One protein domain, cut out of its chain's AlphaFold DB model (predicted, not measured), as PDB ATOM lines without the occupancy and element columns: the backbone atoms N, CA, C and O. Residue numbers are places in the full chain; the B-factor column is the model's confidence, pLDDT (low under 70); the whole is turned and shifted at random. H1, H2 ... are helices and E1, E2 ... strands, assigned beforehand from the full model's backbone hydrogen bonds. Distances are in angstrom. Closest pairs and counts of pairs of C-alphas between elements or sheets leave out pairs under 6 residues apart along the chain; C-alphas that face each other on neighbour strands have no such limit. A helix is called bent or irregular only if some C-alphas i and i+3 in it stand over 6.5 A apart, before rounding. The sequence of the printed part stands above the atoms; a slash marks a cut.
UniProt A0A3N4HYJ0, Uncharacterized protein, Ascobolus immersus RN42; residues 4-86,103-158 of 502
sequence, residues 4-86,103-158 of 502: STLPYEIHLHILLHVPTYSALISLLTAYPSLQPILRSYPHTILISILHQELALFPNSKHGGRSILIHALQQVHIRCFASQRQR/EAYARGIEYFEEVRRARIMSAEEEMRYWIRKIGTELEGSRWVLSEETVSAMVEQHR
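This is residues 4 to 86 and 103 to 158 of the 502 residues of an uncharacterized protein of Ascobolus immersus RN42 (UniProt A0A3N4HYJ0). Helix H7 lies in the middle of a mostly helical body, side by side with H4 and with H5, while the short helices H1, H2 and H3 gather at the H4 end and H8 crosses H5 and H2. H6 folds back from H7 as an arm whose residues 105 to 110 stick out, and a small two-stranded hairpin, E1 and E2, follows H7, with E2 near H3, H4 and H7. The printed part has 139 residues with eight named helices and two named strands, in the order H1 H2 H3 H4 H5 H6 H7 E1 E2 H8; the sheet, E1 - E2, is antiparallel. The class is mostly helix, and the whole is compact, with a radius of gyration of the C-alphas of 15.5 A and spans of 52 by 40 by 34 A.

H1 is residues 8 to 16, beginning at C-alpha 8 (19.098, -49.389, -26.860), 12.3 A long from first to last C-alpha. H2, residues 21 to 30, is 14.3 A long, and H3, residues 32 to 40, is 14.0 A long. H3 is irregular, but only just: C-alphas 33 and 36 are 6.7 A apart. H4, residues 42 to 55, measures 19.8 A, and H5, residues 67 to 85, the longest helix, measures 27.4 A. H6, residues 103 to 120, starts at C-alpha 103 (-18.613, -33.565, -48.816) and is 26.2 A long. H7, residues 123 to 134, is 16.7 A long. E1, residues 135 to 138, is 9.5 A long and E2, residues 142 to 145, 10.2 A. H8, residues 147 to 158, is 16.5 A long and ends at C-alpha 158 (-3.928, -60.147, -31.004).

H1 touches H3 about perpendicular at 84 degrees, the closest C-alphas being those of Leu 12 and Ile 37, 6.7 A apart. H4, with residues 44 to 49 alone, touches H1 at a shallow tilt of 28 degrees, the same way; the closest C-alphas, of Leu 16 and Ile 45, are 5.4 A apart. H4 and H7 touch, closest at the C-alphas of Ile 47 and Glu 124, 6.9 A apart, at a shallow tilt of 34 degrees, only just short of steep, opposite ways. H5 touches H7 at a shallow tilt of 29 degrees, the same way, with the C-alphas of His 76 and Ile 134 closest at 5.7 A. H6 and H7 form a helical hairpin at a shallow tilt of 32 degrees, opposite ways; the C-alphas of Ala 118 and Glu 126 come closest, 5.4 A. H5 and H6 are apart. E1 and E2 form an antiparallel hairpin, with N 138 and O 142 at 2.8 A and N 136 and O 144 at 2.9 A, both within hydrogen-bond range. The closest C-alphas of H3 and E2 are those of Arg 39 and Leu 145, 4.5 A apart. H8 touches H5 at a steep tilt of 61 degrees, opposite ways, closest at the C-alphas of Val 75 and Ala 152, 6.5 A apart. H8, with residues 153 to 157 alone, touches H2, closest at the C-alphas of Ile 25 and Val 154, 5.8 A apart. Every O i to N i+4 pair is within hydrogen-bond range in H1, H2, H5, H7 and H8; in H3 it is 3 of 5, in H4 9 of 10 and in H6 13 of 14.

The two C-alphas farthest apart are those of Thr 5 and Glu 103, at 52.0 A. Residues 87 to 102 are not printed, and C-alphas 86 and 103 are 14.6 A apart across this cut. Of the links that are printed whole, H4 to H5 is long, with 11 residues, and the others are tight. The mean pLDDT of the printed part is 92.8, and residues 85 to 86 are under 70.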
ATOM      1  N   SER A   4      15.578 -55.874 -20.024       88.69
ATOM      2  CA  SER A   4      15.325 -54.431 -19.911       88.69
ATOM      3  C   SER A   4      16.568 -53.589 -19.603       88.69
ATOM      4  O   SER A   4      16.521 -52.376 -19.762       88.69
ATOM      5  N   THR A   5      17.672 -54.208 -19.167       91.56
ATOM      6  CA  THR A   5      18.930 -53.508 -18.839       91.56
ATOM      7  C   THR A   5      19.936 -53.482 -19.991       91.56
ATOM      8  O   THR A   5      21.039 -52.969 -19.819       91.56
ATOM      9  N   LEU A   6      19.593 -54.059 -21.149       93.50
ATOM     10  CA  LEU A   6      20.454 -54.005 -22.331       93.50
ATOM     11  C   LEU A   6      20.454 -52.588 -22.947       93.50
ATOM     12  O   LEU A   6      19.444 -51.891 -22.848       93.50
ATOM     13  N   PRO A   7      21.551 -52.167 -23.604       94.56
ATOM     14  CA  PRO A   7      21.599 -50.903 -24.342       94.56
ATOM     15  C   PRO A   7      20.568 -50.834 -25.481       94.56
ATOM     16  O   PRO A   7      20.265 -51.852 -26.113       94.56
ATOM     17  N   TYR A   8      20.087 -49.627 -25.796       93.94
ATOM     18  CA  TYR A   8      19.098 -49.389 -26.860       93.94
ATOM     19  C   TYR A   8      19.580 -49.857 -28.240       93.94
ATOM     20  O   TYR A   8      18.776 -50.296 -29.060       93.94
ATOM     21  N   GLU A   9      20.887 -49.817 -28.492       95.62
ATOM     22  CA  GLU A   9      21.513 -50.301 -29.721       95.62
ATOM     23  C   GLU A   9      21.328 -51.813 -29.883       95.62
ATOM     24  O   GLU A   9      21.046 -52.292 -30.982       95.62
ATOM     25  N   ILE A  10      21.429 -52.569 -28.783       96.69
ATOM     26  CA  ILE A  10      21.205 -54.019 -28.783       96.69
ATOM     27  C   ILE A  10      19.728 -54.317 -29.011       96.69
ATOM     28  O   ILE A  10      19.393 -55.179 -29.820       96.69
ATOM     29  N   HIS A  11      18.830 -53.584 -28.354       96.75
ATOM     30  CA  HIS A  11      17.394 -53.726 -28.587       96.75
ATOM     31  C   HIS A  11      16.998 -53.406 -30.034       96.75
ATOM     32  O   HIS A  11      16.224 -54.156 -30.628       96.75
ATOM     33  N   LEU A  12      17.551 -52.345 -30.632       96.94
ATOM     34  CA  LEU A  12      17.340 -52.037 -32.046       96.94
ATOM     35  C   LEU A  12      17.871 -53.168 -32.933       96.94
ATOM     36  O   LEU A  12      17.160 -53.620 -33.825       96.94
ATOM     37  N   HIS A  13      19.077 -53.676 -32.667       97.19
ATOM     38  CA  HIS A  13      19.641 -54.796 -33.420       97.19
ATOM     39  C   HIS A  13      18.751 -56.045 -33.344       97.19
ATOM     40  O   HIS A  13      18.573 -56.721 -34.358       97.19
ATOM     41  N   ILE A  14      18.161 -56.339 -32.181       97.00
ATOM     42  CA  ILE A  14      17.188 -57.429 -32.024       97.00
ATOM     43  C   ILE A  14      15.980 -57.188 -32.934       97.00
ATOM     44  O   ILE A  14      15.632 -58.072 -33.712       97.00
ATOM     45  N   LEU A  15      15.386 -55.987 -32.898       97.62
ATOM     46  CA  LEU A  15      14.215 -55.636 -33.714       97.62
ATOM     47  C   LEU A  15      14.489 -55.706 -35.224       97.62
ATOM     48  O   LEU A  15      13.599 -56.075 -35.984       97.62
ATOM     49  N   LEU A  16      15.714 -55.407 -35.669       97.69
ATOM     50  CA  LEU A  16      16.098 -55.499 -37.083       97.69
ATOM     51  C   LEU A  16      16.216 -56.942 -37.600       97.69
ATOM     52  O   LEU A  16      16.146 -57.147 -38.810       97.69
ATOM     53  N   HIS A  17      16.380 -57.923 -36.709       96.69
ATOM     54  CA  HIS A  17      16.539 -59.343 -37.057       96.69
ATOM     55  C   HIS A  17      15.250 -60.156 -36.893       96.69
ATOM     56  O   HIS A  17      15.264 -61.378 -37.025       96.69
ATOM     57  N   VAL A  18      14.133 -59.493 -36.602       96.50
ATOM     58  CA  VAL A  18      12.835 -60.149 -36.471       96.50
ATOM     59  C   VAL A  18      12.293 -60.519 -37.859       96.50
ATOM     60  O   VAL A  18      12.101 -59.599 -38.649       96.50
ATOM     61  N   PRO A  19      11.986 -61.807 -38.134       94.38
ATOM     62  CA  PRO A  19      11.737 -62.337 -39.486       94.38
ATOM     63  C   PRO A  19      10.431 -61.859 -40.146       94.38
ATOM     64  O   PRO A  19      10.282 -61.861 -41.372       94.38
ATOM     65  N   THR A  20       9.419 -61.539 -39.336       95.25
ATOM     66  CA  THR A  20       8.055 -61.278 -39.806       95.25
ATOM     67  C   THR A  20       7.370 -60.219 -38.955       95.25
ATOM     68  O   THR A  20       7.741 -59.970 -37.806       95.25
ATOM     69  N   TYR A  21       6.304 -59.627 -39.498       97.44
ATOM     70  CA  TYR A  21       5.459 -58.718 -38.729       97.44
ATOM     71  C   TYR A  21       4.855 -59.390 -37.483       97.44
ATOM     72  O   TYR A  21       4.844 -58.796 -36.408       97.44
ATOM     73  N   SER A  22       4.405 -60.644 -37.595       96.25
ATOM     74  CA  SER A  22       3.836 -61.377 -36.454       96.25
ATOM     75  C   SER A  22       4.861 -61.603 -35.338       96.25
ATOM     76  O   SER A  22       4.569 -61.363 -34.163       96.25
ATOM     77  N   ALA A  23       6.096 -61.959 -35.705       96.62
ATOM     78  CA  ALA A  23       7.188 -62.097 -34.751       96.62
ATOM     79  C   ALA A  23       7.519 -60.755 -34.073       96.62
ATOM     80  O   ALA A  23       7.800 -60.734 -32.874       96.62
ATOM     81  N   LEU A  24       7.419 -59.630 -34.798       98.00
ATOM     82  CA  LEU A  24       7.623 -58.294 -34.224       98.00
ATOM     83  C   LEU A  24       6.578 -58.011 -33.156       98.00
ATOM     84  O   LEU A  24       6.934 -57.650 -32.037       98.00
ATOM     85  N   ILE A  25       5.299 -58.186 -33.476       98.19
ATOM     86  CA  ILE A  25       4.233 -57.871 -32.527       98.19
ATOM     87  C   ILE A  25       4.257 -58.815 -31.320       98.19
ATOM     88  O   ILE A  25       4.105 -58.358 -30.186       98.19
ATOM     89  N   SER A  26       4.538 -60.102 -31.533       96.44
ATOM     90  CA  SER A  26       4.748 -61.065 -30.445       96.44
ATOM     91  C   SER A  26       5.882 -60.627 -29.514       96.44
ATOM     92  O   SER A  26       5.725 -60.629 -28.292       96.44
ATOM     93  N   LEU A  27       7.004 -60.166 -30.078       97.31
ATOM     94  CA  LEU A  27       8.140 -59.671 -29.304       97.31
ATOM     95  C   LEU A  27       7.799 -58.390 -28.524       97.31
ATOM     96  O   LEU A  27       8.172 -58.275 -27.360       97.31
ATOM     97  N   LEU A  28       7.066 -57.450 -29.125       97.38
ATOM     98  CA  LEU A  28       6.624 -56.215 -28.459       97.38
ATOM     99  C   LEU A  28       5.598 -56.466 -27.351       97.38
ATOM    100  O   LEU A  28       5.544 -55.706 -26.384       97.38
ATOM    101  N   THR A  29       4.796 -57.521 -27.492       96.50
ATOM    102  CA  THR A  29       3.845 -57.967 -26.468       96.50
ATOM    103  C   THR A  29       4.588 -58.599 -25.291       96.50
ATOM    104  O   THR A  29       4.297 -58.286 -24.139       96.50
ATOM    105  N   ALA A  30       5.590 -59.440 -25.570       96.50
ATOM    106  CA  ALA A  30       6.415 -60.078 -24.543       96.50
ATOM    107  C   ALA A  30       7.353 -59.090 -23.824       96.50
ATOM    108  O   ALA A  30       7.601 -59.232 -22.627       96.50
ATOM    109  N   TYR A  31       7.855 -58.077 -24.537       96.56
ATOM    110  CA  TYR A  31       8.782 -57.073 -24.011       96.56
ATOM    111  C   TYR A  31       8.310 -55.647 -24.343       96.56
ATOM    112  O   TYR A  31       8.864 -55.005 -25.243       96.56
ATOM    113  N   PRO A  32       7.344 -55.091 -23.583       96.00
ATOM    114  CA  PRO A  32       6.818 -53.742 -23.820       96.00
ATOM    115  C   PRO A  32       7.884 -52.636 -23.810       96.00
ATOM    116  O   PRO A  32       7.719 -51.609 -24.467       96.00
ATOM    117  N   SER A  33       9.027 -52.858 -23.145       95.12
ATOM    118  CA  SER A  33      10.176 -51.938 -23.151       95.12
ATOM    119  C   SER A  33      10.779 -51.690 -24.540       95.12
ATOM    120  O   SER A  33      11.540 -50.743 -24.703       95.12
ATOM    121  N   LEU A  34      10.462 -52.519 -25.541       97.19
ATOM    122  CA  LEU A  34      10.901 -52.345 -26.929       97.19
ATOM    123  C   LEU A  34       9.992 -51.407 -27.739       97.19
ATOM    124  O   LEU A  34      10.416 -50.891 -28.775       97.19
ATOM    125  N   GLN A  35       8.760 -51.147 -27.285       97.19
ATOM    126  CA  GLN A  35       7.810 -50.289 -28.003       97.19
ATOM    127  C   GLN A  35       8.326 -48.855 -28.229       97.19
ATOM    128  O   GLN A  35       8.166 -48.358 -29.347       97.19
ATOM    129  N   PRO A  36       9.004 -48.190 -27.264       97.06
ATOM    130  CA  PRO A  36       9.613 -46.880 -27.503       97.06
ATOM    131  C   PRO A  36      10.591 -46.867 -28.685       97.06
ATOM    132  O   PRO A  36      10.643 -45.893 -29.432       97.06
ATOM    133  N   ILE A  37      11.319 -47.962 -28.915       97.38
ATOM    134  CA  ILE A  37      12.294 -48.059 -30.009       97.38
ATOM    135  C   ILE A  37      11.578 -48.173 -31.353       97.38
ATOM    136  O   ILE A  37      11.942 -47.457 -32.286       97.38
ATOM    137  N   LEU A  38      10.523 -48.996 -31.445       97.56
ATOM    138  CA  LEU A  38       9.678 -49.040 -32.644       97.56
ATOM    139  C   LEU A  38       9.080 -47.662 -32.946       97.56
ATOM    140  O   LEU A  38       9.089 -47.235 -34.097       97.56
ATOM    141  N   ARG A  39       8.601 -46.950 -31.918       97.06
ATOM    142  CA  ARG A  39       8.049 -45.597 -32.070       97.06
ATOM    143  C   ARG A  39       9.071 -44.631 -32.648       97.06
ATOM    144  O   ARG A  39       8.733 -43.871 -33.549       97.06
ATOM    145  N   SER A  40      10.307 -44.668 -32.153       95.88
ATOM    146  CA  SER A  40      11.379 -43.767 -32.581       95.88
ATOM    147  C   SER A  40      11.996 -44.132 -33.936       95.88
ATOM    148  O   SER A  40      12.455 -43.231 -34.644       95.88
ATOM    149  N   TYR A  41      12.044 -45.413 -34.310       96.62
ATOM    150  CA  TYR A  41      12.701 -45.896 -35.534       96.62
ATOM    151  C   TYR A  41      11.788 -46.779 -36.407       96.62
ATOM    152  O   TYR A  41      12.214 -47.850 -36.854       96.62
ATOM    153  N   PRO A  42      10.542 -46.354 -36.699       97.25
ATOM    154  CA  PRO A  42       9.576 -47.214 -37.370       97.25
ATOM    155  C   PRO A  42      10.024 -47.548 -38.787       97.25
ATOM    156  O   PRO A  42       9.956 -48.699 -39.191       97.25
ATOM    157  N   HIS A  43      10.560 -46.576 -39.532       96.44
ATOM    158  CA  HIS A  43      11.019 -46.817 -40.901       96.44
ATOM    159  C   HIS A  43      12.103 -47.900 -40.962       96.44
ATOM    160  O   HIS A  43      11.954 -48.850 -41.722       96.44
ATOM    161  N   THR A  44      13.141 -47.800 -40.125       96.56
ATOM    162  CA  THR A  44      14.279 -48.733 -40.113       96.56
ATOM    163  C   THR A  44      13.870 -50.152 -39.718       96.56
ATOM    164  O   THR A  44      14.344 -51.117 -40.309       96.56
ATOM    165  N   ILE A  45      12.979 -50.294 -38.737       98.19
ATOM    166  CA  ILE A  45      12.524 -51.611 -38.279       98.19
ATOM    167  C   ILE A  45      11.577 -52.235 -39.306       98.19
ATOM    168  O   ILE A  45      11.764 -53.378 -39.721       98.19
ATOM    169  N   LEU A  46      10.584 -51.470 -39.761       97.94
ATOM    170  CA  LEU A  46       9.540 -51.980 -40.643       97.94
ATOM    171  C   LEU A  46      10.067 -52.280 -42.054       97.94
ATOM    172  O   LEU A  46       9.622 -53.253 -42.654       97.94
ATOM    173  N   ILE A  47      11.059 -51.537 -42.562       97.44
ATOM    174  CA  ILE A  47      11.679 -51.855 -43.860       97.44
ATOM    175  C   ILE A  47      12.454 -53.179 -43.824       97.44
ATOM    176  O   ILE A  47      12.406 -53.934 -44.793       97.44
ATOM    177  N   SER A  48      13.118 -53.497 -42.703       97.31
ATOM    178  CA  SER A  48      13.803 -54.787 -42.530       97.31
ATOM    179  C   SER A  48      12.804 -55.942 -42.627       97.31
ATOM    180  O   SER A  48      12.992 -56.871 -43.412       97.31
ATOM    181  N   ILE A  49      11.684 -55.819 -41.907       97.44
ATOM    182  CA  ILE A  49      10.591 -56.797 -41.942       97.44
ATOM    183  C   ILE A  49      10.018 -56.909 -43.353       97.44
ATOM    184  O   ILE A  49       9.876 -58.016 -43.861       97.44
ATOM    185  N   LEU A  50       9.728 -55.781 -44.010       96.88
ATOM    186  CA  LEU A  50       9.176 -55.765 -45.364       96.88
ATOM    187  C   LEU A  50      10.058 -56.547 -46.343       96.88
ATOM    188  O   LEU A  50       9.552 -57.385 -47.089       96.88
ATOM    189  N   HIS A  51      11.371 -56.309 -46.325       95.38
ATOM    190  CA  HIS A  51      12.311 -57.030 -47.182       95.38
ATOM    191  C   HIS A  51      12.294 -58.537 -46.919       95.38
ATOM    192  O   HIS A  51      12.311 -59.319 -47.867       95.38
ATOM    193  N   GLN A  52      12.206 -58.953 -45.657       94.25
ATOM    194  CA  GLN A  52      12.121 -60.366 -45.293       94.25
ATOM    195  C   GLN A  52      10.777 -60.992 -45.700       94.25
ATOM    196  O   GLN A  52      10.746 -62.147 -46.125       94.25
ATOM    197  N   GLU A  53       9.664 -60.245 -45.648       92.62
ATOM    198  CA  GLU A  53       8.370 -60.727 -46.152       92.62
ATOM    199  C   GLU A  53       8.385 -60.939 -47.667       92.62
ATOM    200  O   GLU A  53       7.901 -61.958 -48.164       92.62
ATOM    201  N   LEU A  54       8.954 -59.982 -48.402       90.62
ATOM    202  CA  LEU A  54       8.987 -59.998 -49.863       90.62
ATOM    203  C   LEU A  54      10.063 -60.928 -50.427       90.62
ATOM    204  O   LEU A  54       9.909 -61.405 -51.549       90.62
ATOM    205  N   ALA A  55      11.106 -61.255 -49.661       89.69
ATOM    206  CA  ALA A  55      12.122 -62.229 -50.065       89.69
ATOM    207  C   ALA A  55      11.526 -63.617 -50.366       89.69
ATOM    208  O   ALA A  55      12.044 -64.339 -51.217       89.69
ATOM    209  N   LEU A  56      10.394 -63.970 -49.742       81.44
ATOM    210  CA  LEU A  56       9.645 -65.194 -50.062       81.44
ATOM    211  C   LEU A  56       8.955 -65.147 -51.436       81.44
ATOM    212  O   LEU A  56       8.480 -66.165 -51.943       81.44
ATOM    213  N   PHE A  57       8.875 -63.965 -52.045       81.44
ATOM    214  CA  PHE A  57       8.137 -63.686 -53.268       81.44
ATOM    215  C   PHE A  57       8.981 -62.833 -54.230       81.44
ATOM    216  O   PHE A  57       8.613 -61.697 -54.518       81.44
ATOM    217  N   PRO A  58      10.073 -63.374 -54.806       74.81
ATOM    218  CA  PRO A  58      11.091 -62.599 -55.532       74.81
ATOM    219  C   PRO A  58      10.579 -61.829 -56.763       74.81
ATOM    220  O   PRO A  58      11.252 -60.929 -57.255       74.81
ATOM    221  N   ASN A  59       9.385 -62.160 -57.263       75.19
ATOM    222  CA  ASN A  59       8.752 -61.475 -58.392       75.19
ATOM    223  C   ASN A  59       7.742 -60.390 -57.970       75.19
ATOM    224  O   ASN A  59       7.182 -59.726 -58.841       75.19
ATOM    225  N   SER A  60       7.455 -60.232 -56.673       77.44
ATOM    226  CA  SER A  60       6.516 -59.217 -56.192       77.44
ATOM    227  C   SER A  60       7.228 -57.873 -56.043       77.44
ATOM    228  O   SER A  60       8.214 -57.747 -55.321       77.44
ATOM    229  N   LYS A  61       6.726 -56.866 -56.764       83.25
ATOM    230  CA  LYS A  61       7.176 -55.468 -56.658       83.25
ATOM    231  C   LYS A  61       6.275 -54.628 -55.747       83.25
ATOM    232  O   LYS A  61       6.667 -53.533 -55.347       83.25
ATOM    233  N   HIS A  62       5.081 -55.132 -55.440       88.06
ATOM    234  CA  HIS A  62       4.011 -54.402 -54.768       88.06
ATOM    235  C   HIS A  62       3.768 -54.946 -53.361       88.06
ATOM    236  O   HIS A  62       4.162 -56.060 -53.017       88.06
ATOM    237  N   GLY A  63       3.116 -54.145 -52.522       88.38
ATOM    238  CA  GLY A  63       2.866 -54.487 -51.128       88.38
ATOM    239  C   GLY A  63       1.770 -55.521 -50.888       88.38
ATOM    240  O   GLY A  63       1.509 -55.868 -49.735       88.38
ATOM    241  N   GLY A  64       1.129 -56.034 -51.944       88.19
ATOM    242  CA  GLY A  64      -0.074 -56.857 -51.841       88.19
ATOM    243  C   GLY A  64       0.114 -58.146 -51.039       88.19
ATOM    244  O   GLY A  64      -0.844 -58.652 -50.461       88.19
ATOM    245  N   ARG A  65       1.335 -58.685 -50.945       89.19
ATOM    246  CA  ARG A  65       1.662 -59.898 -50.161       89.19
ATOM    247  C   ARG A  65       2.194 -59.641 -48.754       89.19
ATOM    248  O   ARG A  65       2.384 -60.596 -48.005       89.19
ATOM    249  N   SER A  66       2.448 -58.389 -48.391       94.62
ATOM    250  CA  SER A  66       3.015 -58.055 -47.087       94.62
ATOM    251  C   SER A  66       1.921 -57.967 -46.024       94.62
ATOM    252  O   SER A  66       0.961 -57.206 -46.168       94.62
ATOM    253  N   ILE A  67       2.086 -58.717 -44.933       96.31
ATOM    254  CA  ILE A  67       1.237 -58.613 -43.738       96.31
ATOM    255  C   ILE A  67       1.427 -57.232 -43.110       96.31
ATOM    256  O   ILE A  67       0.448 -56.580 -42.752       96.31
ATOM    257  N   LEU A  68       2.677 -56.761 -43.047       97.56
ATOM    258  CA  LEU A  68       3.018 -55.442 -42.523       97.56
ATOM    259  C   LEU A  68       2.224 -54.326 -43.220       97.56
ATOM    260  O   LEU A  68       1.636 -53.487 -42.544       97.56
ATOM    261  N   ILE A  69       2.174 -54.314 -44.555       97.00
ATOM    262  CA  ILE A  69       1.466 -53.254 -45.292       97.00
ATOM    263  C   ILE A  69      -0.036 -53.269 -44.989       97.00
ATOM    264  O   ILE A  69      -0.608 -52.212 -44.717       97.00
ATOM    265  N   HIS A  70      -0.659 -54.450 -44.937       96.12
ATOM    266  CA  HIS A  70      -2.076 -54.572 -44.572       96.12
ATOM    267  C   HIS A  70      -2.336 -54.117 -43.131       96.12
ATOM    268  O   HIS A  70      -3.335 -53.445 -42.870       96.12
ATOM    269  N   ALA A  71      -1.428 -54.424 -42.200       97.06
ATOM    270  CA  ALA A  71      -1.521 -53.963 -40.820       97.06
ATOM    271  C   ALA A  71      -1.445 -52.429 -40.721       97.06
ATOM    272  O   ALA A  71      -2.292 -51.814 -40.079       97.06
ATOM    273  N   LEU A  72      -0.496 -51.790 -41.417       97.31
ATOM    274  CA  LEU A  72      -0.384 -50.325 -41.448       97.31
ATOM    275  C   LEU A  72      -1.644 -49.666 -42.029       97.31
ATOM    276  O   LEU A  72      -2.127 -48.665 -41.499       97.31
ATOM    277  N   GLN A  73      -2.209 -50.251 -43.086       95.69
ATOM    278  CA  GLN A  73      -3.454 -49.780 -43.693       95.69
ATOM    279  C   GLN A  73      -4.650 -49.898 -42.753       95.69
ATOM    280  O   GLN A  73      -5.488 -49.000 -42.730       95.69
ATOM    281  N   GLN A  74      -4.731 -50.966 -41.959       95.19
ATOM    282  CA  GLN A  74      -5.793 -51.110 -40.960       95.19
ATOM    283  C   GLN A  74      -5.716 -50.058 -39.872       95.19
ATOM    284  O   GLN A  74      -6.729 -49.437 -39.548       95.19
ATOM    285  N   VAL A  75      -4.520 -49.802 -39.354       95.69
ATOM    286  CA  VAL A  75      -4.331 -48.729 -38.379       95.69
ATOM    287  C   VAL A  75      -4.740 -47.387 -38.984       95.69
ATOM    288  O   VAL A  75      -5.456 -46.620 -38.343       95.69
ATOM    289  N   HIS A  76      -4.375 -47.129 -40.242       95.19
ATOM    290  CA  HIS A  76      -4.791 -45.911 -40.926       95.19
ATOM    291  C   HIS A  76      -6.315 -45.797 -41.080       95.19
ATOM    292  O   HIS A  76      -6.869 -44.755 -40.725       95.19
ATOM    293  N   ILE A  77      -7.000 -46.853 -41.539       94.19
ATOM    294  CA  ILE A  77      -8.466 -46.862 -41.678       94.19
ATOM    295  C   ILE A  77      -9.137 -46.568 -40.334       94.19
ATOM    296  O   ILE A  77     -10.056 -45.753 -40.279       94.19
ATOM    297  N   ARG A  78      -8.651 -47.160 -39.235       90.75
ATOM    298  CA  ARG A  78      -9.167 -46.895 -37.883       90.75
ATOM    299  C   ARG A  78      -8.987 -45.438 -37.470       90.75
ATOM    300  O   ARG A  78      -9.946 -44.804 -37.026       90.75
ATOM    301  N   CYS A  79      -7.785 -44.891 -37.649       88.94
ATOM    302  CA  CYS A  79      -7.510 -43.484 -37.364       88.94
ATOM    303  C   CYS A  79      -8.439 -42.571 -38.175       88.94
ATOM    304  O   CYS A  79      -9.071 -41.675 -37.617       88.94
ATOM    305  N   PHE A  80      -8.595 -42.848 -39.468       89.12
ATOM    306  CA  PHE A  80      -9.448 -42.080 -40.367       89.12
ATOM    307  C   PHE A  80     -10.942 -42.175 -39.998       89.12
ATOM    308  O   PHE A  80     -11.629 -41.156 -39.908       89.12
ATOM    309  N   ALA A  81     -11.444 -43.373 -39.686       87.25
ATOM    310  CA  ALA A  81     -12.826 -43.587 -39.251       87.25
ATOM    311  C   ALA A  81     -13.138 -42.881 -37.917       87.25
ATOM    312  O   ALA A  81     -14.205 -42.282 -37.763       87.25
ATOM    313  N   SER A  82     -12.192 -42.873 -36.971       84.25
ATOM    314  CA  SER A  82     -12.358 -42.197 -35.675       84.25
ATOM    315  C   SER A  82     -12.493 -40.672 -35.805       84.25
ATOM    316  O   SER A  82     -13.272 -40.046 -35.082       84.25
ATOM    317  N   GLN A  83     -11.796 -40.062 -36.769       79.12
ATOM    318  CA  GLN A  83     -11.925 -38.634 -37.064       79.12
ATOM    319  C   GLN A  83     -13.319 -38.309 -37.607       79.12
ATOM    320  O   GLN A  83     -13.884 -37.269 -37.275       79.12
ATOM    321  N   ARG A  84     -13.905 -39.223 -38.389       72.50
ATOM    322  CA  ARG A  84     -15.225 -39.058 -39.000       72.50
ATOM    323  C   ARG A  84     -16.378 -39.117 -37.996       72.50
ATOM    324  O   ARG A  84     -17.316 -38.332 -38.136       72.50
ATOM    325  N   GLN A  85     -16.340 -40.017 -37.010       67.94
ATOM    326  CA  GLN A  85     -17.438 -40.168 -36.037       67.94
ATOM    327  C   GLN A  85     -17.782 -38.845 -35.332       67.94
ATOM    328  O   GLN A  85     -18.952 -38.567 -35.087       67.94
ATOM    329  N   ARG A  86     -16.796 -37.956 -35.154       61.28
ATOM    330  CA  ARG A  86     -16.984 -36.605 -34.595       61.28
ATOM    331  C   ARG A  86     -17.913 -35.694 -35.415       61.28
ATOM    332  O   ARG A  86     -18.392 -34.703 -34.881       61.28
ATOM    333  N   GLU A 103     -19.971 -33.722 -49.351       89.50
ATOM    334  CA  GLU A 103     -18.613 -33.565 -48.816       89.50
ATOM    335  C   GLU A 103     -18.029 -34.887 -48.321       89.50
ATOM    336  O   GLU A 103     -16.852 -35.166 -48.541       89.50
ATOM    337  N   ALA A 104     -18.844 -35.718 -47.667       86.94
ATOM    338  CA  ALA A 104     -18.440 -37.057 -47.269       86.94
ATOM    339  C   ALA A 104     -18.069 -37.889 -48.502       86.94
ATOM    340  O   ALA A 104     -16.967 -38.422 -48.544       86.94
ATOM    341  N   TYR A 105     -18.929 -37.934 -49.520       88.56
ATOM    342  CA  TYR A 105     -18.652 -38.642 -50.770       88.56
ATOM    343  C   TYR A 105     -17.367 -38.137 -51.449       88.56
ATOM    344  O   TYR A 105     -16.514 -38.937 -51.822       88.56
ATOM    345  N   ALA A 106     -17.162 -36.816 -51.529       91.38
ATOM    346  CA  ALA A 106     -15.945 -36.225 -52.092       91.38
ATOM    347  C   ALA A 106     -14.672 -36.621 -51.317       91.38
ATOM    348  O   ALA A 106     -13.681 -37.017 -51.932       91.38
ATOM    349  N   ARG A 107     -14.709 -36.592 -49.975       90.38
ATOM    350  CA  ARG A 107     -13.610 -37.095 -49.124       90.38
ATOM    351  C   ARG A 107     -13.375 -38.589 -49.322       90.38
ATOM    352  O   ARG A 107     -12.235 -39.041 -49.332       90.38
ATOM    353  N   GLY A 108     -14.450 -39.348 -49.496       90.12
ATOM    354  CA  GLY A 108     -14.385 -40.756 -49.847       90.12
ATOM    355  C   GLY A 108     -13.648 -40.982 -51.162       90.12
ATOM    356  O   GLY A 108     -12.792 -41.860 -51.226       90.12
ATOM    357  N   ILE A 109     -13.926 -40.175 -52.194       91.06
ATOM    358  CA  ILE A 109     -13.255 -40.286 -53.502       91.06
ATOM    359  C   ILE A 109     -11.766 -40.032 -53.336       91.06
ATOM    360  O   ILE A 109     -10.956 -40.829 -53.805       91.06
ATOM    361  N   GLU A 110     -11.406 -38.959 -52.636       92.81
ATOM    362  CA  GLU A 110     -10.009 -38.628 -52.367       92.81
ATOM    363  C   GLU A 110      -9.288 -39.773 -51.647       92.81
ATOM    364  O   GLU A 110      -8.206 -40.181 -52.075       92.81
ATOM    365  N   TYR A 111      -9.918 -40.351 -50.621       93.00
ATOM    366  CA  TYR A 111      -9.379 -41.484 -49.877       93.00
ATOM    367  C   TYR A 111      -9.212 -42.744 -50.746       93.00
ATOM    368  O   TYR A 111      -8.158 -43.377 -50.739       93.00
ATOM    369  N   PHE A 112     -10.224 -43.125 -51.527       91.75
ATOM    370  CA  PHE A 112     -10.152 -44.318 -52.380       91.75
ATOM    371  C   PHE A 112      -9.112 -44.150 -53.500       91.75
ATOM    372  O   PHE A 112      -8.377 -45.089 -53.814       91.75
ATOM    373  N   GLU A 113      -8.987 -42.946 -54.063       91.25
ATOM    374  CA  GLU A 113      -7.937 -42.603 -55.026       91.25
ATOM    375  C   GLU A 113      -6.544 -42.596 -54.399       91.25
ATOM    376  O   GLU A 113      -5.560 -42.996 -55.023       91.25
ATOM    377  N   GLU A 114      -6.437 -42.156 -53.152       92.94
ATOM    378  CA  GLU A 114      -5.216 -42.240 -52.368       92.94
ATOM    379  C   GLU A 114      -4.758 -43.689 -52.179       92.94
ATOM    380  O   GLU A 114      -3.630 -44.031 -52.541       92.94
ATOM    381  N   VAL A 115      -5.656 -44.548 -51.693       92.00
ATOM    382  CA  VAL A 115      -5.413 -45.986 -51.528       92.00
ATOM    383  C   VAL A 115      -4.996 -46.610 -52.861       92.00
ATOM    384  O   VAL A 115      -3.997 -47.327 -52.924       92.00
ATOM    385  N   ARG A 116      -5.708 -46.299 -53.951       89.88
ATOM    386  CA  ARG A 116      -5.393 -46.810 -55.291       89.88
ATOM    387  C   ARG A 116      -4.005 -46.377 -55.763       89.88
ATOM    388  O   ARG A 116      -3.267 -47.199 -56.299       89.88
ATOM    389  N   ARG A 117      -3.628 -45.112 -55.552       91.56
ATOM    390  CA  ARG A 117      -2.292 -44.602 -55.902       91.56
ATOM    391  C   ARG A 117      -1.197 -45.282 -55.090       91.56
ATOM    392  O   ARG A 117      -0.182 -45.654 -55.671       91.56
ATOM    393  N   ALA A 118      -1.408 -45.475 -53.787       92.62
ATOM    394  CA  ALA A 118      -0.451 -46.155 -52.918       92.62
ATOM    395  C   ALA A 118      -0.147 -47.587 -53.392       92.62
ATOM    396  O   ALA A 118       1.006 -48.001 -53.355       92.62
ATOM    397  N   ARG A 119      -1.141 -48.308 -53.934       88.19
ATOM    398  CA  ARG A 119      -0.963 -49.676 -54.463       88.19
ATOM    399  C   ARG A 119      -0.111 -49.782 -55.725       88.19
ATOM    400  O   ARG A 119       0.452 -50.838 -55.988       88.19
ATOM    401  N   ILE A 120      -0.013 -48.711 -56.511       88.25
ATOM    402  CA  ILE A 120       0.801 -48.695 -57.738       88.25
ATOM    403  C   ILE A 120       2.287 -48.466 -57.406       88.25
ATOM    404  O   ILE A 120       3.159 -48.763 -58.224       88.25
ATOM    405  N   MET A 121       2.586 -47.962 -56.204       93.50
ATOM    406  CA  MET A 121       3.951 -47.726 -55.738       93.50
ATOM    407  C   MET A 121       4.718 -49.043 -55.546       93.50
ATOM    408  O   MET A 121       4.136 -50.136 -55.495       93.50
ATOM    409  N   SER A 122       6.042 -48.945 -55.418       95.19
ATOM    410  CA  SER A 122       6.818 -50.069 -54.888       95.19
ATOM    411  C   SER A 122       6.406 -50.357 -53.443       95.19
ATOM    412  O   SER A 122       5.980 -49.455 -52.719       95.19
ATOM    413  N   ALA A 123       6.563 -51.599 -52.988       94.94
ATOM    414  CA  ALA A 123       6.203 -51.969 -51.617       94.94
ATOM    415  C   ALA A 123       6.892 -51.088 -50.550       94.94
ATOM    416  O   ALA A 123       6.296 -50.755 -49.529       94.94
ATOM    417  N   GLU A 124       8.139 -50.679 -50.792       96.62
ATOM    418  CA  GLU A 124       8.902 -49.813 -49.887       96.62
ATOM    419  C   GLU A 124       8.333 -48.387 -49.831       96.62
ATOM    420  O   GLU A 124       8.193 -47.801 -48.753       96.62
ATOM    421  N   GLU A 125       7.979 -47.822 -50.986       96.81
ATOM    422  CA  GLU A 125       7.309 -46.523 -51.081       96.81
ATOM    423  C   GLU A 125       5.913 -46.565 -50.464       96.81
ATOM    424  O   GLU A 125       5.552 -45.640 -49.739       96.81
ATOM    425  N   GLU A 126       5.163 -47.645 -50.689       96.75
ATOM    426  CA  GLU A 126       3.855 -47.877 -50.084       96.75
ATOM    427  C   GLU A 126       3.965 -47.970 -48.552       96.75
ATOM    428  O   GLU A 126       3.222 -47.313 -47.826       96.75
ATOM    429  N   MET A 127       4.937 -48.714 -48.023       97.25
ATOM    430  CA  MET A 127       5.177 -48.773 -46.579       97.25
ATOM    431  C   MET A 127       5.515 -47.386 -46.014       97.25
ATOM    432  O   MET A 127       4.925 -46.963 -45.018       97.25
ATOM    433  N   ARG A 128       6.434 -46.646 -46.653       96.75
ATOM    434  CA  ARG A 128       6.744 -45.260 -46.259       96.75
ATOM    435  C   ARG A 128       5.500 -44.385 -46.304       96.75
ATOM    436  O   ARG A 128       5.307 -43.557 -45.421       96.75
ATOM    437  N   TYR A 129       4.674 -44.545 -47.332       96.44
ATOM    438  CA  TYR A 129       3.422 -43.825 -47.490       96.44
ATOM    439  C   TYR A 129       2.515 -44.014 -46.272       96.44
ATOM    440  O   TYR A 129       2.127 -43.029 -45.646       96.44
ATOM    441  N   TRP A 130       2.264 -45.262 -45.875       96.69
ATOM    442  CA  TRP A 130       1.396 -45.554 -44.736       96.69
ATOM    443  C   TRP A 130       1.991 -45.117 -43.397       96.69
ATOM    444  O   TRP A 130       1.258 -44.576 -42.576       96.69
ATOM    445  N   ILE A 131       3.310 -45.234 -43.195       96.56
ATOM    446  CA  ILE A 131       3.979 -44.698 -41.993       96.56
ATOM    447  C   ILE A 131       3.738 -43.188 -41.865       96.56
ATOM    448  O   ILE A 131       3.421 -42.716 -40.776       96.56
ATOM    449  N   ARG A 132       3.819 -42.432 -42.968       95.62
ATOM    450  CA  ARG A 132       3.528 -40.987 -42.961       95.62
ATOM    451  C   ARG A 132       2.078 -40.670 -42.605       95.62
ATOM    452  O   ARG A 132       1.796 -39.620 -42.047       95.62
ATOM    453  N   LYS A 133       1.155 -41.573 -42.931       95.12
ATOM    454  CA  LYS A 133      -0.280 -41.398 -42.682       95.12
ATOM    455  C   LYS A 133      -0.708 -41.727 -41.254       95.12
ATOM    456  O   LYS A 133      -1.754 -41.246 -40.826       95.12
ATOM    457  N   ILE A 134       0.068 -42.537 -40.534       95.31
ATOM    458  CA  ILE A 134      -0.233 -42.943 -39.148       95.31
ATOM    459  C   ILE A 134       0.750 -42.374 -38.113       95.31
ATOM    460  O   ILE A 134       0.520 -42.505 -36.911       95.31
ATOM    461  N   GLY A 135       1.866 -41.809 -38.569       92.94
ATOM    462  CA  GLY A 135       2.903 -41.212 -37.737       92.94
ATOM    463  C   GLY A 135       2.831 -39.688 -37.694       92.94
ATOM    464  O   GLY A 135       2.045 -39.049 -38.390       92.94
ATOM    465  N   THR A 136       3.702 -39.101 -36.882       91.62
ATOM    466  CA  THR A 136       3.910 -37.653 -36.788       91.62
ATOM    467  C   THR A 136       5.295 -37.309 -37.320       91.62
ATOM    468  O   THR A 136       6.273 -37.984 -36.985       91.62
ATOM    469  N   GLU A 137       5.379 -36.276 -38.156       89.38
ATOM    470  CA  GLU A 137       6.655 -35.754 -38.641       89.38
ATOM    471  C   GLU A 137       7.349 -34.955 -37.531       89.38
ATOM    472  O   GLU A 137       6.762 -34.053 -36.935       89.38
ATOM    473  N   LEU A 138       8.601 -35.305 -37.249       84.56
ATOM    474  CA  LEU A 138       9.529 -34.517 -36.448       84.56
ATOM    475  C   LEU A 138      10.479 -33.734 -37.360       84.56
ATOM    476  O   LEU A 138      10.593 -34.011 -38.557       84.56
ATOM    477  N   GLU A 139      11.209 -32.782 -36.773       79.62
ATOM    478  CA  GLU A 139      12.253 -32.023 -37.466       79.62
ATOM    479  C   GLU A 139      13.202 -32.950 -38.250       79.62
ATOM    480  O   GLU A 139      13.685 -33.965 -37.738       79.62
ATOM    481  N   GLY A 140      13.449 -32.611 -39.520       78.56
ATOM    482  CA  GLY A 140      14.303 -33.402 -40.411       78.56
ATOM    483  C   GLY A 140      13.610 -34.581 -41.106       78.56
ATOM    484  O   GLY A 140      14.284 -35.544 -41.471       78.56
ATOM    485  N   SER A 141      12.285 -34.533 -41.290       83.31
ATOM    486  CA  SER A 141      11.499 -35.554 -42.008       83.31
ATOM    487  C   SER A 141      11.581 -36.961 -41.413       83.31
ATOM    488  O   SER A 141      11.388 -37.971 -42.100       83.31
ATOM    489  N   ARG A 142      11.840 -37.037 -40.104       88.88
ATOM    490  CA  ARG A 142      11.783 -38.280 -39.337       88.88
ATOM    491  C   ARG A 142      10.356 -38.507 -38.860       88.88
ATOM    492  O   ARG A 142       9.789 -37.666 -38.177       88.88
ATOM    493  N   TRP A 143       9.806 -39.676 -39.158       92.62
ATOM    494  CA  TRP A 143       8.454 -40.048 -38.744       92.62
ATOM    495  C   TRP A 143       8.497 -40.913 -37.490       92.62
ATOM    496  O   TRP A 143       9.257 -41.881 -37.432       92.62
ATOM    497  N   VAL A 144       7.681 -40.560 -36.500       96.00
ATOM    498  CA  VAL A 144       7.556 -41.270 -35.221       96.00
ATOM    499  C   VAL A 144       6.132 -41.783 -35.065       96.00
ATOM    500  O   VAL A 144       5.177 -41.102 -35.437       96.00
ATOM    501  N   LEU A 145       5.984 -42.993 -34.524       96.62
ATOM    502  CA  LEU A 145       4.665 -43.543 -34.202       96.62
ATOM    503  C   LEU A 145       4.240 -43.100 -32.801       96.62
ATOM    504  O   LEU A 145       5.042 -43.098 -31.858       96.62
ATOM    505  N   SER A 146       2.962 -42.758 -32.657       96.00
ATOM    506  CA  SER A 146       2.379 -42.516 -31.343       96.00
ATOM    507  C   SER A 146       2.245 -43.829 -30.559       96.00
ATOM    508  O   SER A 146       2.381 -44.931 -31.102       96.00
ATOM    509  N   GLU A 147       2.010 -43.714 -29.256       96.44
ATOM    510  CA  GLU A 147       1.779 -44.879 -28.399       96.44
ATOM    511  C   GLU A 147       0.480 -45.598 -28.761       96.44
ATOM    512  O   GLU A 147       0.430 -46.826 -28.801       96.44
ATOM    513  N   GLU A 148      -0.542 -44.821 -29.108       95.62
ATOM    514  CA  GLU A 148      -1.849 -45.294 -29.546       95.62
ATOM    515  C   GLU A 148      -1.724 -46.081 -30.852       95.62
ATOM    516  O   GLU A 148      -2.314 -47.151 -30.977       95.62
ATOM    517  N   THR A 149      -0.902 -45.608 -31.796       96.06
ATOM    518  CA  THR A 149      -0.625 -46.310 -33.056       96.06
ATOM    519  C   THR A 149       0.015 -47.676 -32.807       96.06
ATOM    520  O   THR A 149      -0.447 -48.676 -33.354       96.06
ATOM    521  N   VAL A 150       1.044 -47.759 -31.954       97.12
ATOM    522  CA  VAL A 150       1.688 -49.048 -31.633       97.12
ATOM    523  C   VAL A 150       0.743 -49.965 -30.854       97.12
ATOM    524  O   VAL A 150       0.670 -51.156 -31.149       97.12
ATOM    525  N   SER A 151      -0.036 -49.419 -29.921       96.00
ATOM    526  CA  SER A 151      -1.048 -50.177 -29.178       96.00
ATOM    527  C   SER A 151      -2.125 -50.742 -30.107       96.00
ATOM    528  O   SER A 151      -2.492 -51.908 -29.985       96.00
ATOM    529  N   ALA A 152      -2.575 -49.960 -31.092       95.31
ATOM    530  CA  ALA A 152      -3.526 -50.407 -32.105       95.31
ATOM    531  C   ALA A 152      -2.953 -51.534 -32.979       95.31
ATOM    532  O   ALA A 152      -3.675 -52.480 -33.286       95.31
ATOM    533  N   MET A 153      -1.665 -51.470 -33.341       97.12
ATOM    534  CA  MET A 153      -0.978 -52.550 -34.064       97.12
ATOM    535  C   MET A 153      -0.945 -53.849 -33.246       97.12
ATOM    536  O   MET A 153      -1.231 -54.919 -33.783       97.12
ATOM    537  N   VAL A 154      -0.613 -53.756 -31.953       97.12
ATOM    538  CA  VAL A 154      -0.570 -54.907 -31.037       97.12
ATOM    539  C   VAL A 154      -1.955 -55.526 -30.873       97.12
ATOM    540  O   VAL A 154      -2.115 -56.732 -31.058       97.12
ATOM    541  N   GLU A 155      -2.964 -54.704 -30.586       95.25
ATOM    542  CA  GLU A 155      -4.334 -55.170 -30.367       95.25
ATOM    543  C   GLU A 155      -4.928 -55.810 -31.622       95.25
ATOM    544  O   GLU A 155      -5.511 -56.891 -31.566       95.25
ATOM    545  N   GLN A 156      -4.711 -55.194 -32.783       95.31
ATOM    546  CA  GLN A 156      -5.143 -55.773 -34.046       95.31
ATOM    547  C   GLN A 156      -4.501 -57.148 -34.278       95.31
ATOM    548  O   GLN A 156      -5.189 -58.094 -34.663       95.31
ATOM    549  N   HIS A 157      -3.193 -57.283 -34.040       96.75
ATOM    550  CA  HIS A 157      -2.518 -58.566 -34.216       96.75
ATOM    551  C   HIS A 157      -3.032 -59.631 -33.249       96.75
ATOM    552  O   HIS A 157      -3.204 -60.778 -33.649       96.75
ATOM    553  N   ARG A 158      -3.336 -59.252 -32.004       96.50
ATOM    554  CA  ARG A 158      -3.928 -60.147 -31.004       96.50
ATOM    555  C   ARG A 158      -5.211 -60.790 -31.530       96.50
ATOM    556  O   ARG A 158      -5.337 -62.010 -31.496       96.50
TER     557      ARG A 158